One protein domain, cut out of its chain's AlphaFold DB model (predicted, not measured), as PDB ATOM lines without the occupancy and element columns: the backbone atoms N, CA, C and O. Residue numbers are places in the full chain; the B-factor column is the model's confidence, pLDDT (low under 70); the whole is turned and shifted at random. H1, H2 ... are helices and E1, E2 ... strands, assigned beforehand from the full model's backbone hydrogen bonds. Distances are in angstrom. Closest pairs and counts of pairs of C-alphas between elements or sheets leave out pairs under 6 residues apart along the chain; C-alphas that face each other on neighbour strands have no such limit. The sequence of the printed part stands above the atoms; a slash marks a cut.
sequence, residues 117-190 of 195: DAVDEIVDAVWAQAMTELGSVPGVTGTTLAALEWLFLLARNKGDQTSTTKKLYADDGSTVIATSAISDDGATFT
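AT A GLANCE: This is residues 117 to 190 of the 195 residues of an uncharacterized protein of Marinobacter sp (UniProt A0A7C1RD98). The model is a long, loose figure: a small antiparallel sheet, E1 E2 E3, makes one end, helix H2 lies in the middle with its last residues meeting the sheet, and helix H1 makes the other end, where residues 117 to 128 stick out as an arm. E3 is the longest strand, and after it the last printed residues fold back beside its end. The printed part has 74 residues with two named helices and then three named strands, in sheet order E1, E2, E3, and its class is mixed, helices and strands. It is loose, with a radius of gyration of the C-alphas of 16.3 A, and spans 61 by 27 by 15 A, only just a rod, its length drawn out by the arm.

IN THESE COORDINATES: Find C-alpha 118 at (33.973, 21.501, -11.333); from there H1, residues 118 to 130, runs 17.9 A. After residues 131 to 143, look for C-alpha 144 at (17.626, 4.104, -10.208), where H2, residues 144 to 156, begins its 18.4 A. E1 is residues 159 to 161, and E2, residues 165 to 169, measures 12.9 A. E3, residues 176 to 184, runs 22.6 A to C-alpha 184 at (12.119, -27.824, -9.390).

HOW THE PARTS SIT: Begin with the sheet, a meander, each strand the antiparallel neighbour of the one before, with E2 as inner strand and E1 and E3 as edge strands. E1 and E2 form a hairpin, their directions at 166 degrees; look for N 167 and O 160, 2.8 A apart, within hydrogen-bond range. E2 and E3 form a hairpin too, at 155 degrees, with N 166 and O 180 within hydrogen-bond range at 2.8 A. Beyond the named strands, residues 189 to 190 make a short antiparallel pairing with residues 183 to 184 of E3. H2 is on the sheet but only grazes it, with its residues 153 to 156; the closest C-alphas of H2 and E2, those of Leu 154 and Leu 168, are 7.2 A apart. H1 and H2 are near each other, with 5 pairs of C-alphas within 10 A, while H1 is apart from E1, E2 and E3. In H1 and H2 every O i to N i+4 pair is within hydrogen-bond range.

THE WHOLE: The two C-alphas farthest apart, those of Asp 117 and Gly 186, are 61.2 A from each other. Residues 117 to 128, of which 118 to 128 belong to H1, stand free; without them the body of 62 residues spans 42 by 26 by 15 A. The link from H1 to H2 is long, with 13 residues. The printed part has no cut, its mean pLDDT is 92.3, and no printed residue is under 70.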
ATOM      1  N   ASP A 117      37.135  23.987  -9.581       71.06
ATOM      2  CA  ASP A 117      37.389  23.012 -10.643       71.06
ATOM      3  C   ASP A 117      36.266  21.973 -10.623       71.06
ATOM      4  O   ASP A 117      36.354  20.897 -10.033       71.06
ATOM      5  N   ALA A 118      35.145  22.353 -11.236       73.69
ATOM      6  CA  ALA A 118      33.973  21.501 -11.333       73.69
ATOM      7  C   ALA A 118      34.296  20.159 -11.996       73.69
ATOM      8  O   ALA A 118      33.561  19.201 -11.787       73.69
ATOM      9  N   VAL A 119      35.362  20.076 -12.797       80.25
ATOM     10  CA  VAL A 119      35.735  18.835 -13.469       80.25
ATOM     11  C   VAL A 119      36.242  17.823 -12.453       80.25
ATOM     12  O   VAL A 119      35.743  16.702 -12.464       80.25
ATOM     13  N   ASP A 120      37.139  18.214 -11.550       82.00
ATOM     14  CA  ASP A 120      37.704  17.300 -10.554       82.00
ATOM     15  C   ASP A 120      36.638  16.792  -9.572       82.00
ATOM     16  O   ASP A 120      36.529  15.583  -9.364       82.00
ATOM     17  N   GLU A 121      35.758  17.663  -9.056       85.38
ATOM     18  CA  GLU A 121      34.656  17.210  -8.187       85.38
ATOM     19  C   GLU A 121      33.696  16.272  -8.933       85.38
ATOM     20  O   GLU A 121      33.280  15.244  -8.396       85.38
ATOM     21  N   ILE A 122      33.339  16.600 -10.181       87.00
ATOM     22  CA  ILE A 122      32.447  15.753 -10.983       87.00
ATOM     23  C   ILE A 122      33.108  14.403 -11.263       87.00
ATOM     24  O   ILE A 122      32.439  13.376 -11.156       87.00
ATOM     25  N   VAL A 123      34.395  14.380 -11.622       89.62
ATOM     26  CA  VAL A 123      35.143  13.144 -11.887       89.62
ATOM     27  C   VAL A 123      35.188  12.278 -10.634       89.62
ATOM     28  O   VAL A 123      34.814  11.105 -10.710       89.62
ATOM     29  N   ASP A 124      35.552  12.848  -9.487       88.75
ATOM     30  CA  ASP A 124      35.607  12.127  -8.215       88.75
ATOM     31  C   ASP A 124      34.229  11.594  -7.807       88.75
ATOM     32  O   ASP A 124      34.094  10.423  -7.440       88.75
ATOM     33  N   ALA A 125      33.178  12.409  -7.932       88.56
ATOM     34  CA  ALA A 125      31.811  12.008  -7.610       88.56
ATOM     35  C   ALA A 125      31.300  10.882  -8.524       88.56
ATOM     36  O   ALA A 125      30.670   9.932  -8.051       88.56
ATOM     37  N   VAL A 126      31.581  10.962  -9.829       88.69
ATOM     38  CA  VAL A 126      31.205   9.925 -10.800       88.69
ATOM     39  C   VAL A 126      31.980   8.639 -10.538       88.69
ATOM     40  O   VAL A 126      31.379   7.564 -10.543       88.69
ATOM     41  N   TRP A 127      33.287   8.721 -10.285       88.88
ATOM     42  CA  TRP A 127      34.116   7.545 -10.023       88.88
ATOM     43  C   TRP A 127      33.718   6.846  -8.722       88.88
ATOM     44  O   TRP A 127      33.597   5.620  -8.696       88.88
ATOM     45  N   ALA A 128      33.424   7.611  -7.668       85.94
ATOM     46  CA  ALA A 128      32.917   7.078  -6.406       85.94
ATOM     47  C   ALA A 128      31.612   6.287  -6.587       85.94
ATOM     48  O   ALA A 128      31.442   5.228  -5.982       85.94
ATOM     49  N   GLN A 129      30.704   6.764  -7.445       84.38
ATOM     50  CA  GLN A 129      29.472   6.040  -7.763       84.38
ATOM     51  C   GLN A 129      29.738   4.811  -8.638       84.38
ATOM     52  O   GLN A 129      29.306   3.717  -8.299       84.38
ATOM     53  N   ALA A 130      30.489   4.959  -9.731       80.56
ATOM     54  CA  ALA A 130      30.707   3.884 -10.701       80.56
ATOM     55  C   ALA A 130      31.499   2.685 -10.145       80.56
ATOM     56  O   ALA A 130      31.372   1.579 -10.666       80.56
ATOM     57  N   MET A 131      32.322   2.898  -9.114       77.38
ATOM     58  CA  MET A 131      33.185   1.867  -8.522       77.38
ATOM     59  C   MET A 131      32.619   1.243  -7.239       77.38
ATOM     60  O   MET A 131      33.321   0.472  -6.583       77.38
ATOM     61  N   THR A 132      31.376   1.556  -6.863       84.81
ATOM     62  CA  THR A 132      30.737   0.981  -5.673       84.81
ATOM     63  C   THR A 132      29.846  -0.198  -6.054       84.81
ATOM     64  O   THR A 132      29.007  -0.114  -6.944       84.81
ATOM     65  N   GLU A 133      30.021  -1.319  -5.356       88.56
ATOM     66  CA  GLU A 133      29.161  -2.491  -5.479       88.56
ATOM     67  C   GLU A 133      28.086  -2.493  -4.382       88.56
ATOM     68  O   GLU A 133      28.351  -2.148  -3.227       88.56
ATOM     69  N   LEU A 134      26.867  -2.921  -4.722       93.00
ATOM     70  CA  LEU A 134      25.809  -3.111  -3.732       93.00
ATOM     71  C   LEU A 134      26.114  -4.294  -2.811       93.00
ATOM     72  O   LEU A 134      26.319  -5.420  -3.258       93.00
ATOM     73  N   GLY A 135      26.034  -4.056  -1.502       93.50
ATOM     74  CA  GLY A 135      26.180  -5.103  -0.486       93.50
ATOM     75  C   GLY A 135      24.911  -5.919  -0.218       93.50
ATOM     76  O   GLY A 135      24.966  -6.890   0.535       93.50
ATOM     77  N   SER A 136      23.768  -5.526  -0.784       94.00
ATOM     78  CA  SER A 136      22.479  -6.190  -0.575       94.00
ATOM     79  C   SER A 136      21.489  -5.885  -1.697       94.00
ATOM     80  O   SER A 136      21.667  -4.935  -2.462       94.00
ATOM     81  N   VAL A 137      20.396  -6.648  -1.746       96.06
ATOM     82  CA  VAL A 137      19.275  -6.390  -2.659       96.06
ATOM     83  C   VAL A 137      18.723  -4.973  -2.426       96.06
ATOM     84  O   VAL A 137      18.438  -4.614  -1.278       96.06
ATOM     85  N   PRO A 138      18.570  -4.142  -3.473       95.31
ATOM     86  CA  PRO A 138      18.014  -2.806  -3.316       95.31
ATOM     87  C   PRO A 138      16.517  -2.872  -2.992       95.31
ATOM     88  O   PRO A 138      15.773  -3.675  -3.554       95.31
ATOM     89  N   GLY A 139      16.053  -1.987  -2.107       92.75
ATOM     90  CA  GLY A 139      14.625  -1.842  -1.832       92.75
ATOM     91  C   GLY A 139      13.859  -1.296  -3.042       92.75
ATOM     92  O   GLY A 139      14.407  -0.558  -3.859       92.75
ATOM     93  N   VAL A 140      12.559  -1.587  -3.128       89.19
ATOM     94  CA  VAL A 140      11.689  -1.119  -4.231       89.19
ATOM     95  C   VAL A 140      11.563   0.408  -4.327       89.19
ATOM     96  O   VAL A 140      11.255   0.935  -5.390       89.19
ATOM     97  N   THR A 141      11.823   1.128  -3.233       93.25
ATOM     98  CA  THR A 141      11.913   2.600  -3.181       93.25
ATOM     99  C   THR A 141      13.360   3.106  -3.259       93.25
ATOM    100  O   THR A 141      13.638   4.233  -2.855       93.25
ATOM    101  N   GLY A 142      14.297   2.255  -3.683       89.25
ATOM    102  CA  GLY A 142      15.704   2.595  -3.869       89.25
ATOM    103  C   GLY A 142      15.935   3.526  -5.063       89.25
ATOM    104  O   GLY A 142      15.006   3.938  -5.758       89.25
ATOM    105  N   THR A 143      17.199   3.871  -5.302       92.38
ATOM    106  CA  THR A 143      17.580   4.737  -6.424       92.38
ATOM    107  C   THR A 143      17.592   3.964  -7.746       92.38
ATOM    108  O   THR A 143      17.766   2.745  -7.782       92.38
ATOM    109  N   THR A 144      17.456   4.681  -8.864       91.50
ATOM    110  CA  THR A 144      17.626   4.104 -10.208       91.50
ATOM    111  C   THR A 144      19.040   3.572 -10.431       91.50
ATOM    112  O   THR A 144      19.197   2.556 -11.101       91.50
ATOM    113  N   LEU A 145      20.051   4.217  -9.835       88.94
ATOM    114  CA  LEU A 145      21.434   3.743  -9.838       88.94
ATOM    115  C   LEU A 145      21.539   2.361  -9.181       88.94
ATOM    116  O   LEU A 145      21.992   1.428  -9.833       88.94
ATOM    117  N   ALA A 146      20.998   2.192  -7.971       92.00
ATOM    118  CA  ALA A 146      21.008   0.900  -7.287       92.00
ATOM    119  C   ALA A 146      20.237  -0.180  -8.072       92.00
ATOM    120  O   ALA A 146      20.641  -1.338  -8.123       92.00
ATOM    121  N   ALA A 147      19.139   0.176  -8.745       91.81
ATOM    122  CA  ALA A 147      18.424  -0.770  -9.605       91.81
ATOM    123  C   ALA A 147      19.261  -1.224 -10.822       91.81
ATOM    124  O   ALA A 147      19.208  -2.395 -11.205       91.81
ATOM    125  N   LEU A 148      20.035  -0.315 -11.425       90.69
ATOM    126  CA  LEU A 148      20.924  -0.617 -12.553       90.69
ATOM    127  C   LEU A 148      22.160  -1.409 -12.118       90.69
ATOM    128  O   LEU A 148      22.498  -2.402 -12.760       90.69
ATOM    129  N   GLU A 149      22.792  -1.014 -11.014       92.06
ATOM    130  CA  GLU A 149      23.891  -1.753 -10.390       92.06
ATOM    131  C   GLU A 149      23.447  -3.177 -10.074       92.06
ATOM    132  O   GLU A 149      24.115  -4.132 -10.454       92.06
ATOM    133  N   TRP A 150      22.263  -3.346  -9.489       94.00
ATOM    134  CA  TRP A 150      21.714  -4.664  -9.193       94.00
ATOM    135  C   TRP A 150      21.577  -5.555 -10.434       94.00
ATOM    136  O   TRP A 150      21.948  -6.731 -10.401       94.00
ATOM    137  N   LEU A 151      21.105  -5.003 -11.556       92.69
ATOM    138  CA  LEU A 151      21.046  -5.734 -12.824       92.69
ATOM    139  C   LEU A 151      22.445  -6.137 -13.317       92.69
ATOM    140  O   LEU A 151      22.618  -7.247 -13.826       92.69
ATOM    141  N   PHE A 152      23.436  -5.262 -13.151       92.12
ATOM    142  CA  PHE A 152      24.823  -5.546 -13.506       92.12
ATOM    143  C   PHE A 152      25.424  -6.658 -12.637       92.12
ATOM    144  O   PHE A 152      25.988  -7.606 -13.187       92.12
ATOM    145  N   LEU A 153      25.235  -6.616 -11.314       94.31
ATOM    146  CA  LEU A 153      25.731  -7.654 -10.399       94.31
ATOM    147  C   LEU A 153      25.110  -9.015 -10.708       94.31
ATOM    148  O   LEU A 153      25.825 -10.012 -10.785       94.31
ATOM    149  N   LEU A 154      23.801  -9.060 -10.978       94.31
ATOM    150  CA  LEU A 154      23.113 -10.291 -11.381       94.31
ATOM    151  C   LEU A 154      23.678 -10.917 -12.665       94.31
ATOM    152  O   LEU A 154      23.563 -12.131 -12.841       94.31
ATOM    153  N   ALA A 155      24.238 -10.103 -13.565       93.81
ATOM    154  CA  ALA A 155      24.796 -10.550 -14.838       93.81
ATOM    155  C   ALA A 155      26.291 -10.897 -14.755       93.81
ATOM    156  O   ALA A 155      26.736 -11.826 -15.430       93.81
ATOM    157  N   ARG A 156      27.069 -10.144 -13.969       94.06
ATOM    158  CA  ARG A 156      28.530 -10.270 -13.894       94.06
ATOM    159  C   ARG A 156      28.982 -11.248 -12.817       94.06
ATOM    160  O   ARG A 156      29.899 -12.033 -13.057       94.06
ATOM    161  N   ASN A 157      28.413 -11.149 -11.621       95.50
ATOM    162  CA  ASN A 157      29.037 -11.734 -10.447       95.50
ATOM    163  C   ASN A 157      28.856 -13.243 -10.385       95.50
ATOM    164  O   ASN A 157      27.924 -13.829 -10.943       95.50
ATOM    165  N   LYS A 158      29.747 -13.881  -9.624       97.12
ATOM    166  CA  LYS A 158      29.635 -15.301  -9.325       97.12
ATOM    167  C   LYS A 158      28.286 -15.580  -8.662       97.12
ATOM    168  O   LYS A 158      27.876 -14.895  -7.723       97.12
ATOM    169  N   GLY A 159      27.636 -16.649  -9.106       96.69
ATOM    170  CA  GLY A 159      26.481 -17.214  -8.431       96.69
ATOM    171  C   GLY A 159      26.607 -18.723  -8.308       96.69
ATOM    172  O   GLY A 159      26.948 -19.395  -9.279       96.69
ATOM    173  N   ASP A 160      26.297 -19.245  -7.123       97.38
ATOM    174  CA  ASP A 160      26.201 -20.685  -6.886       97.38
ATOM    175  C   ASP A 160      24.731 -21.080  -6.764       97.38
ATOM    176  O   ASP A 160      23.909 -20.326  -6.236       97.38
ATOM    177  N   GLN A 161      24.398 -22.285  -7.217       97.25
ATOM    178  CA  GLN A 161      23.054 -22.835  -7.102       97.25
ATOM    179  C   GLN A 161      23.106 -24.258  -6.536       97.25
ATOM    180  O   GLN A 161      23.835 -25.108  -7.042       97.25
ATOM    181  N   THR A 162      22.326 -24.516  -5.484       95.88
ATOM    182  CA  THR A 162      22.063 -25.858  -4.939       95.88
ATOM    183  C   THR A 162      20.697 -26.364  -5.414       95.88
ATOM    184  O   THR A 162      20.108 -25.797  -6.325       95.88
ATOM    185  N   SER A 163      20.152 -27.427  -4.819       94.44
ATOM    186  CA  SER A 163      18.773 -27.850  -5.101       94.44
ATOM    187  C   SER A 163      17.708 -26.917  -4.511       94.44
ATOM    188  O   SER A 163      16.570 -26.955  -4.962       94.44
ATOM    189  N   THR A 164      18.055 -26.097  -3.512       96.62
ATOM    190  CA  THR A 164      17.085 -25.278  -2.757       96.62
ATOM    191  C   THR A 164      17.402 -23.789  -2.752       96.62
ATOM    192  O   THR A 164      16.565 -22.982  -2.346       96.62
ATOM    193  N   THR A 165      18.617 -23.388  -3.132       97.94
ATOM    194  CA  THR A 165      19.064 -22.002  -2.961       97.94
ATOM    195  C   THR A 165      19.990 -21.560  -4.079       97.94
ATOM    196  O   THR A 165      20.945 -22.255  -4.423       97.94
ATOM    197  N   LYS A 166      19.748 -20.356  -4.590       97.94
ATOM    198  CA  LYS A 166      20.687 -19.600  -5.409       97.94
ATOM    199  C   LYS A 166      21.332 -18.509  -4.558       97.94
ATOM    200  O   LYS A 166      20.640 -17.839  -3.797       97.94
ATOM    201  N   LYS A 167      22.643 -18.339  -4.680       97.88
ATOM    202  CA  LYS A 167      23.419 -17.273  -4.037       97.88
ATOM    203  C   LYS A 167      24.002 -16.360  -5.104       97.88
ATOM    204  O   LYS A 167      24.430 -16.853  -6.147       97.88
ATOM    205  N   LEU A 168      24.032 -15.066  -4.825       97.88
ATOM    206  CA  LEU A 168      24.820 -14.081  -5.554       97.88
ATOM    207  C   LEU A 168      25.941 -13.612  -4.633       97.88
ATOM    208  O   LEU A 168      25.682 -13.294  -3.469       97.88
ATOM    209  N   TYR A 169      27.168 -13.599  -5.140       97.69
ATOM    210  CA  TYR A 169      28.329 -13.137  -4.391       97.69
ATOM    211  C   TYR A 169      28.731 -11.720  -4.815       97.69
ATOM    212  O   TYR A 169      28.404 -11.295  -5.923       97.69
ATOM    213  N   ALA A 170      29.444 -11.015  -3.941       95.44
ATOM    214  CA  ALA A 170      30.211  -9.825  -4.301       95.44
ATOM    215  C   ALA A 170      31.369 -10.191  -5.255       95.44
ATOM    216  O   ALA A 170      31.675 -11.377  -5.455       95.44
ATOM    217  N   ASP A 171      32.066  -9.191  -5.797       92.62
ATOM    218  CA  ASP A 171      33.222  -9.389  -6.696       92.62
ATOM    219  C   ASP A 171      34.438 -10.047  -6.005       92.62
ATOM    220  O   ASP A 171      35.392 -10.467  -6.656       92.62
ATOM    221  N   ASP A 172      34.400 -10.221  -4.680       93.19
ATOM    222  CA  ASP A 172      35.390 -11.015  -3.938       93.19
ATOM    223  C   ASP A 172      35.205 -12.542  -4.102       93.19
ATOM    224  O   ASP A 172      36.032 -13.337  -3.647       93.19
ATOM    225  N   GLY A 173      34.102 -12.968  -4.732       92.12
ATOM    226  CA  GLY A 173      33.774 -14.364  -5.019       92.12
ATOM    227  C   GLY A 173      33.401 -15.225  -3.805       92.12
ATOM    228  O   GLY A 173      33.278 -16.450  -3.956       92.12
ATOM    229  N   SER A 174      33.225 -14.621  -2.624       94.94
ATOM    230  CA  SER A 174      33.031 -15.321  -1.346       94.94
ATOM    231  C   SER A 174      31.953 -14.717  -0.436       94.94
ATOM    232  O   SER A 174      31.215 -15.472   0.203       94.94
ATOM    233  N   THR A 175      31.792 -13.395  -0.417       96.81
ATOM    234  CA  THR A 175      30.759 -12.695   0.352       96.81
ATOM    235  C   THR A 175      29.422 -12.819  -0.359       96.81
ATOM    236  O   THR A 175      29.296 -12.432  -1.514       96.81
ATOM    237  N   VAL A 176      28.406 -13.372   0.304       97.50
ATOM    238  CA  VAL A 176      27.052 -13.496  -0.262       97.50
ATOM    239  C   VAL A 176      26.307 -12.178  -0.071       97.50
ATOM    240  O   VAL A 176      26.104 -11.767   1.068       97.50
ATOM    241  N   ILE A 177      25.868 -11.556  -1.167       97.00
ATOM    242  CA  ILE A 177      25.117 -10.284  -1.157       97.00
ATOM    243  C   ILE A 177      23.611 -10.482  -1.335       97.00
ATOM    244  O   ILE A 177      22.824  -9.602  -1.001       97.00
ATOM    245  N   ALA A 178      23.196 -11.636  -1.858       97.88
ATOM    246  CA  ALA A 178      21.789 -11.998  -1.931       97.88
ATOM    247  C   ALA A 178      21.594 -13.505  -2.054       97.88
ATOM    248  O   ALA A 178      22.436 -14.241  -2.584       97.88
ATOM    249  N   THR A 179      20.426 -13.957  -1.627       97.81
ATOM    250  CA  THR A 179      19.971 -15.335  -1.772       97.81
ATOM    251  C   THR A 179      18.572 -15.392  -2.359       97.81
ATOM    252  O   THR A 179      17.794 -14.452  -2.248       97.81
ATOM    253  N   SER A 180      18.245 -16.498  -3.013       98.06
ATOM    254  CA  SER A 180      16.890 -16.765  -3.473       98.06
ATOM    255  C   SER A 180      16.572 -18.245  -3.329       98.06
ATOM    256  O   SER A 180      17.379 -19.102  -3.706       98.06
ATOM    257  N   ALA A 181      15.405 -18.556  -2.768       98.19
ATOM    258  CA  ALA A 181      14.916 -19.927  -2.707       98.19
ATOM    259  C   ALA A 181      14.598 -20.427  -4.120       98.19
ATOM    260  O   ALA A 181      14.022 -19.698  -4.929       98.19
ATOM    261  N   ILE A 182      14.962 -21.669  -4.417       97.88
ATOM    262  CA  ILE A 182      14.623 -22.316  -5.685       97.88
ATOM    263  C   ILE A 182      14.024 -23.696  -5.448       97.88
ATOM    264  O   ILE A 182      14.321 -24.351  -4.449       97.88
ATOM    265  N   SER A 183      13.196 -24.136  -6.384       96.69
ATOM    266  CA  SER A 183      12.635 -25.483  -6.416       96.69
ATOM    267  C   SER A 183      12.364 -25.904  -7.856       96.69
ATOM    268  O   SER A 183      11.980 -25.074  -8.680       96.69
ATOM    269  N   ASP A 184      12.517 -27.193  -8.133       95.75
ATOM    270  CA  ASP A 184      12.119 -27.824  -9.390       95.75
ATOM    271  C   ASP A 184      11.437 -29.157  -9.066       95.75
ATOM    272  O   ASP A 184      12.038 -30.027  -8.432       95.75
ATOM    273  N   ASP A 185      10.169 -29.291  -9.444       94.69
ATOM    274  CA  ASP A 185       9.371 -30.508  -9.253       94.69
ATOM    275  C   ASP A 185       9.335 -31.406 -10.506       94.69
ATOM    276  O   ASP A 185       8.582 -32.379 -10.558       94.69
ATOM    277  N   GLY A 186      10.155 -31.096 -11.514       93.38
ATOM    278  CA  GLY A 186      10.197 -31.785 -12.803       93.38
ATOM    279  C   GLY A 186       9.175 -31.270 -13.820       93.38
ATOM    280  O   GLY A 186       9.197 -31.717 -14.967       93.38
ATOM    281  N   ALA A 187       8.301 -30.334 -13.435       95.25
ATOM    282  CA  ALA A 187       7.370 -29.648 -14.330       95.25
ATOM    283  C   ALA A 187       7.545 -28.121 -14.291       95.25
ATOM    284  O   ALA A 187       7.457 -27.466 -15.330       95.25
ATOM    285  N   THR A 188       7.800 -27.557 -13.108       96.50
ATOM    286  CA  THR A 188       7.923 -26.118 -12.875       96.50
ATOM    287  C   THR A 188       9.190 -25.802 -12.097       96.50
ATOM    288  O   THR A 188       9.335 -26.152 -10.926       96.50
ATOM    289  N   PHE A 189      10.060 -25.011 -12.717       96.44
ATOM    290  CA  PHE A 189      11.116 -24.322 -11.991       96.44
ATOM    291  C   PHE A 189      10.570 -23.027 -11.384       96.44
ATOM    292  O   PHE A 189      10.039 -22.172 -12.096       96.44
ATOM    293  N   THR A 190      10.744 -22.859 -10.075       97.38
ATOM    294  CA  THR A 190      10.423 -21.616  -9.365       97.38
ATOM    295  C   THR A 190      11.684 -21.043  -8.737       97.38
ATOM    296  O   THR A 190      12.408 -21.745  -8.032       97.38
TER     297      THR A 190